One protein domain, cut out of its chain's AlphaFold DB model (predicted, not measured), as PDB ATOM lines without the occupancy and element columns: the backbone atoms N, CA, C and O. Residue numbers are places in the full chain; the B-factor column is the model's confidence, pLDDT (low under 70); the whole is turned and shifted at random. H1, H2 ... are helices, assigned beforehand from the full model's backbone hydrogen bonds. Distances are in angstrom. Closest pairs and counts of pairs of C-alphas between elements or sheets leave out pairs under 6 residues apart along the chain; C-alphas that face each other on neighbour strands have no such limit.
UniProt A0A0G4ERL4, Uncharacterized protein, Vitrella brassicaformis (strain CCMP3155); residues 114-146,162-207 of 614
ATOM      1  N   TRP A 114      70.139  18.095  35.592       62.00
ATOM      2  CA  TRP A 114      69.747  17.458  34.340       62.00
ATOM      3  C   TRP A 114      68.306  16.974  34.371       62.00
ATOM      4  O   TRP A 114      67.633  17.133  33.366       62.00
ATOM      5  N   ALA A 115      67.828  16.469  35.510       67.75
ATOM      6  CA  ALA A 115      66.433  16.080  35.684       67.75
ATOM      7  C   ALA A 115      65.483  17.296  35.681       67.75
ATOM      8  O   ALA A 115      64.406  17.228  35.098       67.75
ATOM      9  N   ARG A 116      65.898  18.439  36.250       70.50
ATOM     10  CA  ARG A 116      65.136  19.701  36.152       70.50
ATOM     11  C   ARG A 116      65.127  20.269  34.734       70.50
ATOM     12  O   ARG A 116      64.075  20.655  34.247       70.50
ATOM     13  N   LEU A 117      66.279  20.279  34.059       64.81
ATOM     14  CA  LEU A 117      66.371  20.702  32.661       64.81
ATOM     15  C   LEU A 117      65.593  19.761  31.737       64.81
ATOM     16  O   LEU A 117      64.963  20.237  30.811       64.81
ATOM     17  N   SER A 118      65.599  18.447  31.973       70.56
ATOM     18  CA  SER A 118      64.829  17.505  31.154       70.56
ATOM     19  C   SER A 118      63.325  17.584  31.392       70.56
ATOM     20  O   SER A 118      62.567  17.189  30.515       70.56
ATOM     21  N   ALA A 119      62.895  18.059  32.565       77.50
ATOM     22  CA  ALA A 119      61.482  18.277  32.855       77.50
ATOM     23  C   ALA A 119      60.908  19.484  32.089       77.50
ATOM     24  O   ALA A 119      59.717  19.497  31.794       77.50
ATOM     25  N   ASP A 120      61.746  20.464  31.736       83.06
ATOM     26  CA  ASP A 120      61.365  21.639  30.950       83.06
ATOM     27  C   ASP A 120      61.986  21.571  29.542       83.06
ATOM     28  O   ASP A 120      63.134  21.966  29.305       83.06
ATOM     29  N   VAL A 121      61.205  21.038  28.596       81.31
ATOM     30  CA  VAL A 121      61.616  20.815  27.200       81.31
ATOM     31  C   VAL A 121      62.084  22.112  26.534       81.31
ATOM     32  O   VAL A 121      63.084  22.100  25.814       81.31
ATOM     33  N   ASP A 122      61.423  23.238  26.813       78.12
ATOM     34  CA  ASP A 122      61.747  24.533  26.207       78.12
ATOM     35  C   ASP A 122      63.086  25.069  26.724       78.12
ATOM     36  O   ASP A 122      63.902  25.602  25.959       78.12
ATOM     37  N   LEU A 123      63.343  24.905  28.024       74.25
ATOM     38  CA  LEU A 123      64.594  25.317  28.653       74.25
ATOM     39  C   LEU A 123      65.780  24.474  28.163       74.25
ATOM     40  O   LEU A 123      66.860  25.016  27.887       74.25
ATOM     41  N   LEU A 124      65.583  23.161  28.012       81.00
ATOM     42  CA  LEU A 124      66.585  22.258  27.449       81.00
ATOM     43  C   LEU A 124      66.889  22.596  25.985       81.00
ATOM     44  O   LEU A 124      68.062  22.711  25.616       81.00
ATOM     45  N   ASP A 125      65.860  22.818  25.169       81.38
ATOM     46  CA  ASP A 125      66.010  23.204  23.764       81.38
ATOM     47  C   ASP A 125      66.734  24.544  23.618       81.38
ATOM     48  O   ASP A 125      67.633  24.686  22.778       81.38
ATOM     49  N   LEU A 126      66.408  25.525  24.459       79.25
ATOM     50  CA  LEU A 126      67.094  26.812  24.481       79.25
ATOM     51  C   LEU A 126      68.580  26.647  24.835       79.25
ATOM     52  O   LEU A 126      69.447  27.249  24.188       79.25
ATOM     53  N   PHE A 127      68.889  25.816  25.832       79.75
ATOM     54  CA  PHE A 127      70.264  25.524  26.235       79.75
ATOM     55  C   PHE A 127      71.058  24.842  25.109       79.75
ATOM     56  O   PHE A 127      72.197  25.233  24.816       79.75
ATOM     57  N   LEU A 128      70.458  23.853  24.441       82.50
ATOM     58  CA  LEU A 128      71.062  23.156  23.306       82.50
ATOM     59  C   LEU A 128      71.311  24.104  22.125       82.50
ATOM     60  O   LEU A 128      72.422  24.103  21.584       82.50
ATOM     61  N   ARG A 129      70.354  24.982  21.795       83.44
ATOM     62  CA  ARG A 129      70.515  26.015  20.753       83.44
ATOM     63  C   ARG A 129      71.649  26.989  21.074       83.44
ATOM     64  O   ARG A 129      72.524  27.200  20.237       83.44
ATOM     65  N   CYS A 130      71.717  27.508  22.303       80.06
ATOM     66  CA  CYS A 130      72.817  28.391  22.724       80.06
ATOM     67  C   CYS A 130      74.193  27.716  22.578       80.06
ATOM     68  O   CYS A 130      75.181  28.336  22.157       80.06
ATOM     69  N   LYS A 131      74.277  26.424  22.912       81.88
ATOM     70  CA  LYS A 131      75.512  25.643  22.781       81.88
ATOM     71  C   LYS A 131      75.889  25.423  21.313       81.88
ATOM     72  O   LYS A 131      77.071  25.538  20.970       81.88
ATOM     73  N   GLU A 132      74.915  25.124  20.456       87.00
ATOM     74  CA  GLU A 132      75.118  24.968  19.014       87.00
ATOM     75  C   GLU A 132      75.590  26.278  18.369       87.00
ATOM     76  O   GLU A 132      76.610  26.284  17.673       87.00
ATOM     77  N   ASP A 133      74.956  27.404  18.693       82.81
ATOM     78  CA  ASP A 133      75.350  28.729  18.203       82.81
ATOM     79  C   ASP A 133      76.786  29.083  18.604       82.81
ATOM     80  O   ASP A 133      77.582  29.561  17.785       82.81
ATOM     81  N   THR A 134      77.165  28.775  19.847       77.31
ATOM     82  CA  THR A 134      78.541  28.960  20.331       77.31
ATOM     83  C   THR A 134      79.534  28.144  19.496       77.31
ATOM     84  O   THR A 134      80.609  28.636  19.124       77.31
ATOM     85  N   TYR A 135      79.182  26.899  19.162       81.31
ATOM     86  CA  TYR A 135      80.010  26.030  18.329       81.31
ATOM     87  C   TYR A 135      80.116  26.544  16.885       81.31
ATOM     88  O   TYR A 135      81.224  26.610  16.336       81.31
ATOM     89  N   ILE A 136      79.000  26.968  16.283       85.00
ATOM     90  CA  ILE A 136      78.959  27.530  14.925       85.00
ATOM     91  C   ILE A 136      79.833  28.783  14.845       85.00
ATOM     92  O   ILE A 136      80.680  28.881  13.951       85.00
ATOM     93  N   ARG A 137      79.706  29.704  15.804       79.69
ATOM     94  CA  ARG A 137      80.497  30.943  15.850       79.69
ATOM     95  C   ARG A 137      81.975  30.682  16.066       79.69
ATOM     96  O   ARG A 137      82.807  31.295  15.399       79.69
ATOM     97  N   LYS A 138      82.329  29.746  16.952       85.81
ATOM     98  CA  LYS A 138      83.727  29.329  17.125       85.81
ATOM     99  C   LYS A 138      84.300  28.811  15.805       85.81
ATOM    100  O   LYS A 138      85.380  29.232  15.399       85.81
ATOM    101  N   ARG A 139      83.547  27.973  15.090       86.62
ATOM    102  CA  ARG A 139      83.951  27.436  13.786       86.62
ATOM    103  C   ARG A 139      84.041  28.518  12.705       86.62
ATOM    104  O   ARG A 139      84.919  28.441  11.848       86.62
ATOM    105  N   GLN A 140      83.157  29.513  12.722       84.88
ATOM    106  CA  GLN A 140      83.231  30.672  11.827       84.88
ATOM    107  C   GLN A 140      84.483  31.506  12.106       84.88
ATOM    108  O   GLN A 140      85.255  31.729  11.178       84.88
ATOM    109  N   ARG A 141      84.765  31.838  13.372       82.69
ATOM    110  CA  ARG A 141      85.993  32.549  13.767       82.69
ATOM    111  C   ARG A 141      87.254  31.787  13.367       82.69
ATOM    112  O   ARG A 141      88.195  32.385  12.862       82.69
ATOM    113  N   GLU A 142      87.275  30.465  13.532       85.62
ATOM    114  CA  GLU A 142      88.393  29.626  13.080       85.62
ATOM    115  C   GLU A 142      88.551  29.642  11.549       85.62
ATOM    116  O   GLU A 142      89.676  29.652  11.044       85.62
ATOM    117  N   ARG A 143      87.445  29.679  10.793       88.88
ATOM    118  CA  ARG A 143      87.467  29.809   9.324       88.88
ATOM    119  C   ARG A 143      87.927  31.193   8.874       88.88
ATOM    120  O   ARG A 143      88.656  31.278   7.891       88.88
ATOM    121  N   GLU A 144      87.509  32.250   9.554       86.62
ATOM    122  CA  GLU A 144      87.926  33.629   9.278       86.62
ATOM    123  C   GLU A 144      89.408  33.827   9.603       86.62
ATOM    124  O   GLU A 144      90.159  34.300   8.752       86.62
ATOM    125  N   ALA A 145      89.861  33.331  10.758       85.62
ATOM    126  CA  ALA A 145      91.275  33.314  11.126       85.62
ATOM    127  C   ALA A 145      92.119  32.518  10.114       85.62
ATOM    128  O   ALA A 145      93.209  32.940   9.735       85.62
ATOM    129  N   ALA A 146      91.605  31.388   9.614       85.69
ATOM    130  CA  ALA A 146      92.284  30.600   8.584       85.69
ATOM    131  C   ALA A 146      92.340  31.296   7.211       85.69
ATOM    132  O   ALA A 146      93.218  30.973   6.412       85.69
ATOM    133  N   GLU A 162      70.959  40.648  21.375       64.75
ATOM    134  CA  GLU A 162      71.376  39.246  21.452       64.75
ATOM    135  C   GLU A 162      72.868  39.092  21.778       64.75
ATOM    136  O   GLU A 162      73.221  38.336  22.676       64.75
ATOM    137  N   GLN A 163      73.758  39.859  21.140       67.19
ATOM    138  CA  GLN A 163      75.193  39.838  21.452       67.19
ATOM    139  C   GLN A 163      75.508  40.379  22.852       67.19
ATOM    140  O   GLN A 163      76.478  39.940  23.475       67.19
ATOM    141  N   ARG A 164      74.732  41.349  23.355       72.38
ATOM    142  CA  ARG A 164      74.892  41.848  24.731       72.38
ATOM    143  C   ARG A 164      74.471  40.791  25.738       72.38
ATOM    144  O   ARG A 164      75.242  40.512  26.652       72.38
ATOM    145  N   ILE A 165      73.309  40.178  25.533       68.38
ATOM    146  CA  ILE A 165      72.787  39.128  26.409       68.38
ATOM    147  C   ILE A 165      73.706  37.909  26.390       68.38
ATOM    148  O   ILE A 165      74.086  37.412  27.441       68.38
ATOM    149  N   GLU A 166      74.170  37.483  25.223       67.81
ATOM    150  CA  GLU A 166      75.114  36.374  25.098       67.81
ATOM    151  C   GLU A 166      76.454  36.670  25.783       67.81
ATOM    152  O   GLU A 166      77.035  35.802  26.433       67.81
ATOM    153  N   LYS A 167      76.942  37.916  25.702       74.25
ATOM    154  CA  LYS A 167      78.134  38.347  26.443       74.25
ATOM    155  C   LYS A 167      77.893  38.330  27.952       74.25
ATOM    156  O   LYS A 167      78.823  38.002  28.690       74.25
ATOM    157  N   THR A 168      76.683  38.657  28.405       73.06
ATOM    158  CA  THR A 168      76.276  38.527  29.808       73.06
ATOM    159  C   THR A 168      76.245  37.060  30.213       73.06
ATOM    160  O   THR A 168      76.996  36.701  31.108       73.06
ATOM    161  N   ILE A 169      75.530  36.195  29.487       73.44
ATOM    162  CA  ILE A 169      75.468  34.744  29.723       73.44
ATOM    163  C   ILE A 169      76.880  34.150  29.808       73.44
ATOM    164  O   ILE A 169      77.214  33.476  30.779       73.44
ATOM    165  N   HIS A 170      77.762  34.459  28.852       68.69
ATOM    166  CA  HIS A 170      79.145  33.983  28.877       68.69
ATOM    167  C   HIS A 170      79.959  34.507  30.064       68.69
ATOM    168  O   HIS A 170      80.759  33.753  30.620       68.69
ATOM    169  N   LYS A 171      79.789  35.775  30.455       74.56
ATOM    170  CA  LYS A 171      80.433  36.323  31.657       74.56
ATOM    171  C   LYS A 171      79.929  35.628  32.915       74.56
ATOM    172  O   LYS A 171      80.762  35.259  33.740       74.56
ATOM    173  N   THR A 172      78.620  35.407  33.027       67.38
ATOM    174  CA  THR A 172      78.011  34.685  34.143       67.38
ATOM    175  C   THR A 172      78.595  33.279  34.196       67.38
ATOM    176  O   THR A 172      79.240  32.962  35.184       67.38
ATOM    177  N   PHE A 173      78.566  32.506  33.101       68.12
ATOM    178  CA  PHE A 173      79.175  31.167  33.030       68.12
ATOM    179  C   PHE A 173      80.674  31.142  33.367       68.12
ATOM    180  O   PHE A 173      81.156  30.188  33.979       68.12
ATOM    181  N   HIS A 174      81.439  32.165  32.978       68.94
ATOM    182  CA  HIS A 174      82.870  32.220  33.283       68.94
ATOM    183  C   HIS A 174      83.145  32.543  34.757       68.94
ATOM    184  O   HIS A 174      84.014  31.926  35.370       68.94
ATOM    185  N   HIS A 175      82.385  33.473  35.335       60.25
ATOM    186  CA  HIS A 175      82.443  33.794  36.759       60.25
ATOM    187  C   HIS A 175      81.985  32.602  37.612       60.25
ATOM    188  O   HIS A 175      82.666  32.200  38.547       60.25
ATOM    189  N   MET A 176      80.907  31.955  37.185       57.44
ATOM    190  CA  MET A 176      80.361  30.707  37.709       57.44
ATOM    191  C   MET A 176      81.375  29.554  37.710       57.44
ATOM    192  O   MET A 176      81.473  28.831  38.696       57.44
ATOM    193  N   LYS A 177      82.160  29.390  36.636       59.09
ATOM    194  CA  LYS A 177      83.228  28.379  36.564       59.09
ATOM    195  C   LYS A 177      84.327  28.631  37.597       59.09
ATOM    196  O   LYS A 177      84.785  27.675  38.204       59.09
ATOM    197  N   ARG A 178      84.723  29.894  37.804       65.62
ATOM    198  CA  ARG A 178      85.695  30.257  38.849       65.62
ATOM    199  C   ARG A 178      85.161  29.940  40.243       65.62
ATOM    200  O   ARG A 178      85.824  29.255  40.996       65.62
ATOM    201  N   LEU A 179      83.926  30.339  40.536       56.09
ATOM    202  CA  LEU A 179      83.325  30.113  41.853       56.09
ATOM    203  C   LEU A 179      83.094  28.621  42.164       56.09
ATOM    204  O   LEU A 179      83.189  28.210  43.316       56.09
ATOM    205  N   LEU A 180      82.851  27.791  41.141       58.31
ATOM    206  CA  LEU A 180      82.834  26.327  41.276       58.31
ATOM    207  C   LEU A 180      84.233  25.730  41.495       58.31
ATOM    208  O   LEU A 180      84.360  24.737  42.205       58.31
ATOM    209  N   GLU A 181      85.274  26.310  40.893       66.62
ATOM    210  CA  GLU A 181      86.670  25.920  41.142       66.62
ATOM    211  C   GLU A 181      87.112  26.272  42.577       66.62
ATOM    212  O   GLU A 181      87.947  25.564  43.138       66.62
ATOM    213  N   ASP A 182      86.486  27.280  43.190       73.75
ATOM    214  CA  ASP A 182      86.784  27.762  44.545       73.75
ATOM    215  C   ASP A 182      86.040  26.997  45.671       73.75
ATOM    216  O   ASP A 182      86.278  27.242  46.852       73.75
ATOM    217  N   GLY A 183      85.167  26.031  45.342       53.06
ATOM    218  CA  GLY A 183      84.673  25.019  46.293       53.06
ATOM    219  C   GLY A 183      83.660  25.472  47.360       53.06
ATOM    220  O   GLY A 183      83.469  24.764  48.346       53.06
ATOM    221  N   GLN A 184      82.975  26.608  47.198       69.88
ATOM    222  CA  GLN A 184      81.980  27.069  48.182       69.88
ATOM    223  C   GLN A 184      80.649  26.291  48.086       69.88
ATOM    224  O   GLN A 184      79.848  26.503  47.179       69.88
ATOM    225  N   GLY A 185      80.374  25.407  49.053       48.91
ATOM    226  CA  GLY A 185      79.226  24.479  49.044       48.91
ATOM    227  C   GLY A 185      77.822  25.111  49.034       48.91
ATOM    228  O   GLY A 185      76.889  24.500  48.527       48.91
ATOM    229  N   GLY A 186      77.654  26.352  49.506       65.94
ATOM    230  CA  GLY A 186      76.370  27.081  49.446       65.94
ATOM    231  C   GLY A 186      76.104  27.800  48.115       65.94
ATOM    232  O   GLY A 186      75.044  28.398  47.922       65.94
ATOM    233  N   PHE A 187      77.070  27.782  47.193       64.31
ATOM    234  CA  PHE A 187      77.018  28.553  45.953       64.31
ATOM    235  C   PHE A 187      76.082  27.939  44.907       64.31
ATOM    236  O   PHE A 187      75.447  28.676  44.159       64.31
ATOM    237  N   VAL A 188      75.954  26.608  44.870       62.25
ATOM    238  CA  VAL A 188      75.258  25.888  43.791       62.25
ATOM    239  C   VAL A 188      73.768  26.239  43.719       62.25
ATOM    240  O   VAL A 188      73.244  26.436  42.630       62.25
ATOM    241  N   GLU A 189      73.078  26.404  44.847       59.66
ATOM    242  CA  GLU A 189      71.649  26.761  44.842       59.66
ATOM    243  C   GLU A 189      71.408  28.214  44.410       59.66
ATOM    244  O   GLU A 189      70.549  28.472  43.566       59.66
ATOM    245  N   ARG A 190      72.222  29.165  44.897       68.62
ATOM    246  CA  ARG A 190      72.154  30.576  44.460       68.62
ATOM    247  C   ARG A 190      72.524  30.725  42.983       68.62
ATOM    248  O   ARG A 190      71.931  31.523  42.261       68.62
ATOM    249  N   PHE A 191      73.482  29.923  42.531       66.19
ATOM    250  CA  PHE A 191      73.886  29.791  41.136       66.19
ATOM    251  C   PHE A 191      72.733  29.300  40.263       66.19
ATOM    252  O   PHE A 191      72.496  29.872  39.199       66.19
ATOM    253  N   LEU A 192      72.008  28.269  40.704       62.19
ATOM    254  CA  LEU A 192      70.916  27.699  39.920       62.19
ATOM    255  C   LEU A 192      69.764  28.688  39.797       62.19
ATOM    256  O   LEU A 192      69.298  28.905  38.683       62.19
ATOM    257  N   GLY A 193      69.418  29.379  40.886       72.31
ATOM    258  CA  GLY A 193      68.422  30.450  40.846       72.31
ATOM    259  C   GLY A 193      68.815  31.602  39.913       72.31
ATOM    260  O   GLY A 193      67.982  32.104  39.164       72.31
ATOM    261  N   ALA A 194      70.094  31.995  39.885       73.56
ATOM    262  CA  ALA A 194      70.561  33.065  38.999       73.56
ATOM    263  C   ALA A 194      70.524  32.666  37.512       73.56
ATOM    264  O   ALA A 194      70.148  33.474  36.662       73.56
ATOM    265  N   VAL A 195      70.905  31.427  37.183       73.75
ATOM    266  CA  VAL A 195      70.848  30.909  35.806       73.75
ATOM    267  C   VAL A 195      69.407  30.763  35.340       73.75
ATOM    268  O   VAL A 195      69.079  31.209  34.242       73.75
ATOM    269  N   GLU A 196      68.555  30.182  36.178       74.81
ATOM    270  CA  GLU A 196      67.123  30.036  35.932       74.81
ATOM    271  C   GLU A 196      66.476  31.401  35.670       74.81
ATOM    272  O   GLU A 196      65.842  31.588  34.634       74.81
ATOM    273  N   HIS A 197      66.751  32.403  36.509       75.88
ATOM    274  CA  HIS A 197      66.232  33.758  36.323       75.88
ATOM    275  C   HIS A 197      66.684  34.399  34.998       75.88
ATOM    276  O   HIS A 197      65.883  35.022  34.301       75.88
ATOM    277  N   VAL A 198      67.956  34.241  34.610       78.94
ATOM    278  CA  VAL A 198      68.470  34.774  33.332       78.94
ATOM    279  C   VAL A 198      67.819  34.082  32.132       78.94
ATOM    280  O   VAL A 198      67.506  34.747  31.144       78.94
ATOM    281  N   LEU A 199      67.597  32.769  32.207       72.50
ATOM    282  CA  LEU A 199      66.954  32.013  31.132       72.50
ATOM    283  C   LEU A 199      65.456  32.329  31.026       72.50
ATOM    284  O   LEU A 199      64.966  32.523  29.913       72.50
ATOM    285  N   ILE A 200      64.754  32.475  32.154       72.69
ATOM    286  CA  ILE A 200      63.349  32.913  32.194       72.69
ATOM    287  C   ILE A 200      63.212  34.314  31.593       72.69
ATOM    288  O   ILE A 200      62.355  34.530  30.734       72.69
ATOM    289  N   GLN A 201      64.077  35.253  31.989       74.88
ATOM    290  CA  GLN A 201      64.055  36.610  31.446       74.88
ATOM    291  C   GLN A 201      64.308  36.611  29.935       74.88
ATOM    292  O   GLN A 201      63.606  37.285  29.188       74.88
ATOM    293  N   PHE A 202      65.263  35.805  29.464       74.06
ATOM    294  CA  PHE A 202      65.527  35.672  28.035       74.06
ATOM    295  C   PHE A 202      64.338  35.087  27.264       74.06
ATOM    296  O   PHE A 202      64.021  35.560  26.171       74.06
ATOM    297  N   ALA A 203      63.671  34.073  27.821       70.75
ATOM    298  CA  ALA A 203      62.484  33.479  27.217       70.75
ATOM    299  C   ALA A 203      61.340  34.502  27.107       70.75
ATOM    300  O   ALA A 203      60.722  34.601  26.044       70.75
ATOM    301  N   ARG A 204      61.112  35.315  28.150       75.44
ATOM    302  CA  ARG A 204      60.135  36.423  28.140       75.44
ATOM    303  C   ARG A 204      60.477  37.485  27.094       75.44
ATOM    304  O   ARG A 204      59.639  37.821  26.257       75.44
ATOM    305  N   ASP A 205      61.734  37.925  27.058       75.12
ATOM    306  CA  ASP A 205      62.214  38.908  26.081       75.12
ATOM    307  C   ASP A 205      62.040  38.406  24.634       75.12
ATOM    308  O   ASP A 205      61.673  39.178  23.743       75.12
ATOM    309  N   LYS A 206      62.273  37.107  24.383       73.06
ATOM    310  CA  LYS A 206      62.076  36.478  23.063       73.06
ATOM    311  C   LYS A 206      60.607  36.309  22.689       73.06
ATOM    312  O   LYS A 206      60.294  36.424  21.504       73.06
ATOM    313  N   ARG A 207      59.722  36.062  23.658       74.38
ATOM    314  CA  ARG A 207      58.268  36.019  23.438       74.38
ATOM    315  C   ARG A 207      57.666  37.396  23.151       74.38
ATOM    316  O   ARG A 207      56.512  37.476  22.750       74.38
TER     317      ARG A 207
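AT A GLANCE: This is residues 114 to 146 and 162 to 207 of the 614 residues of an uncharacterized protein of Vitrella brassicaformis (strain CCMP3155) (UniProt A0A0G4ERL4). A helical hairpin, H3 and H4 side by side, is crossed loosely by one long helix, H2, which runs about perpendicular to H4 and passes closest to it near H2's own first residues. The far part of H2, residues 135 to 146, sticks out from the body as an arm, and the short helix H1 makes a corner at H2's other end. The printed part has 79 residues with four named helices, in the order H1, H2, H3, H4, and no named strand; the class is all helix. The whole is loose, with a radius of gyration of the C-alphas of 14.4 A, and spans 44 by 34 by 23 A.

HOW THE PARTS SIT: H2, residues 121 to 146, is the longest helix. H4, residues 187 to 207, is close to H2 but not clearly touching it: their closest C-alphas, those of Leu 123 and Leu 199, are 7.5 A apart. The lines of H2 and H4 are about perpendicular, at 86 degrees. H3, residues 162 to 181, touches H4, the closest C-alphas being those of Met 176 and Phe 191, 7.4 A apart. H3 and H4 form a helical hairpin, running opposite ways at a shallow tilt of 10 degrees, with centres 12.1 A apart. H2 and H3 are apart. H1, residues 114 to 119, and H2 only just touch, with 3 pairs of C-alphas within 8 A, and they touch only at the corner by their link. H2 touches H1 with residues 123 to 124 alone; the closest C-alphas, those of Leu 117 and Leu 124, are 5.4 A apart. H1 and H2 run opposite ways at a steep tilt of 59 degrees. H1 is apart from H3 and from H4. In H1, H2, H3 and H4 every backbone O i to N i+4 pair is within hydrogen-bond range.

IN THESE COORDINATES: H2 measures 37.2 A from C-alpha 121 at (61.616, 20.815, 27.200) to C-alpha 146 at (92.284, 30.600, 8.584). H1, before it, begins at Trp 114 and measures 8.4 A to Ala 119. H3 measures 28.3 A from Glu 162 to Glu 181. H4 measures 30.2 A from Phe 187 to Arg 207, whose C-alpha is at (58.268, 36.019, 23.438).

THE WHOLE: The two C-alphas farthest apart are those of Ala 146 and Gly 186, 44.0 A. Residues 135 to 146 of H2 and residues 181 to 186 stand free; the body without them has 61 residues and spans 30 by 29 by 21 A. Residues 147 to 161 are not printed, and C-alphas 146 and 162 are 26.0 A apart across this cut, which lies in the link from H2 to H3. The links H1 to H2 and H3 to H4 are tight. The mean pLDDT of the printed part is 73.2, and 28 residues are under 70, among them residues 172 to 181 and 183 to 192.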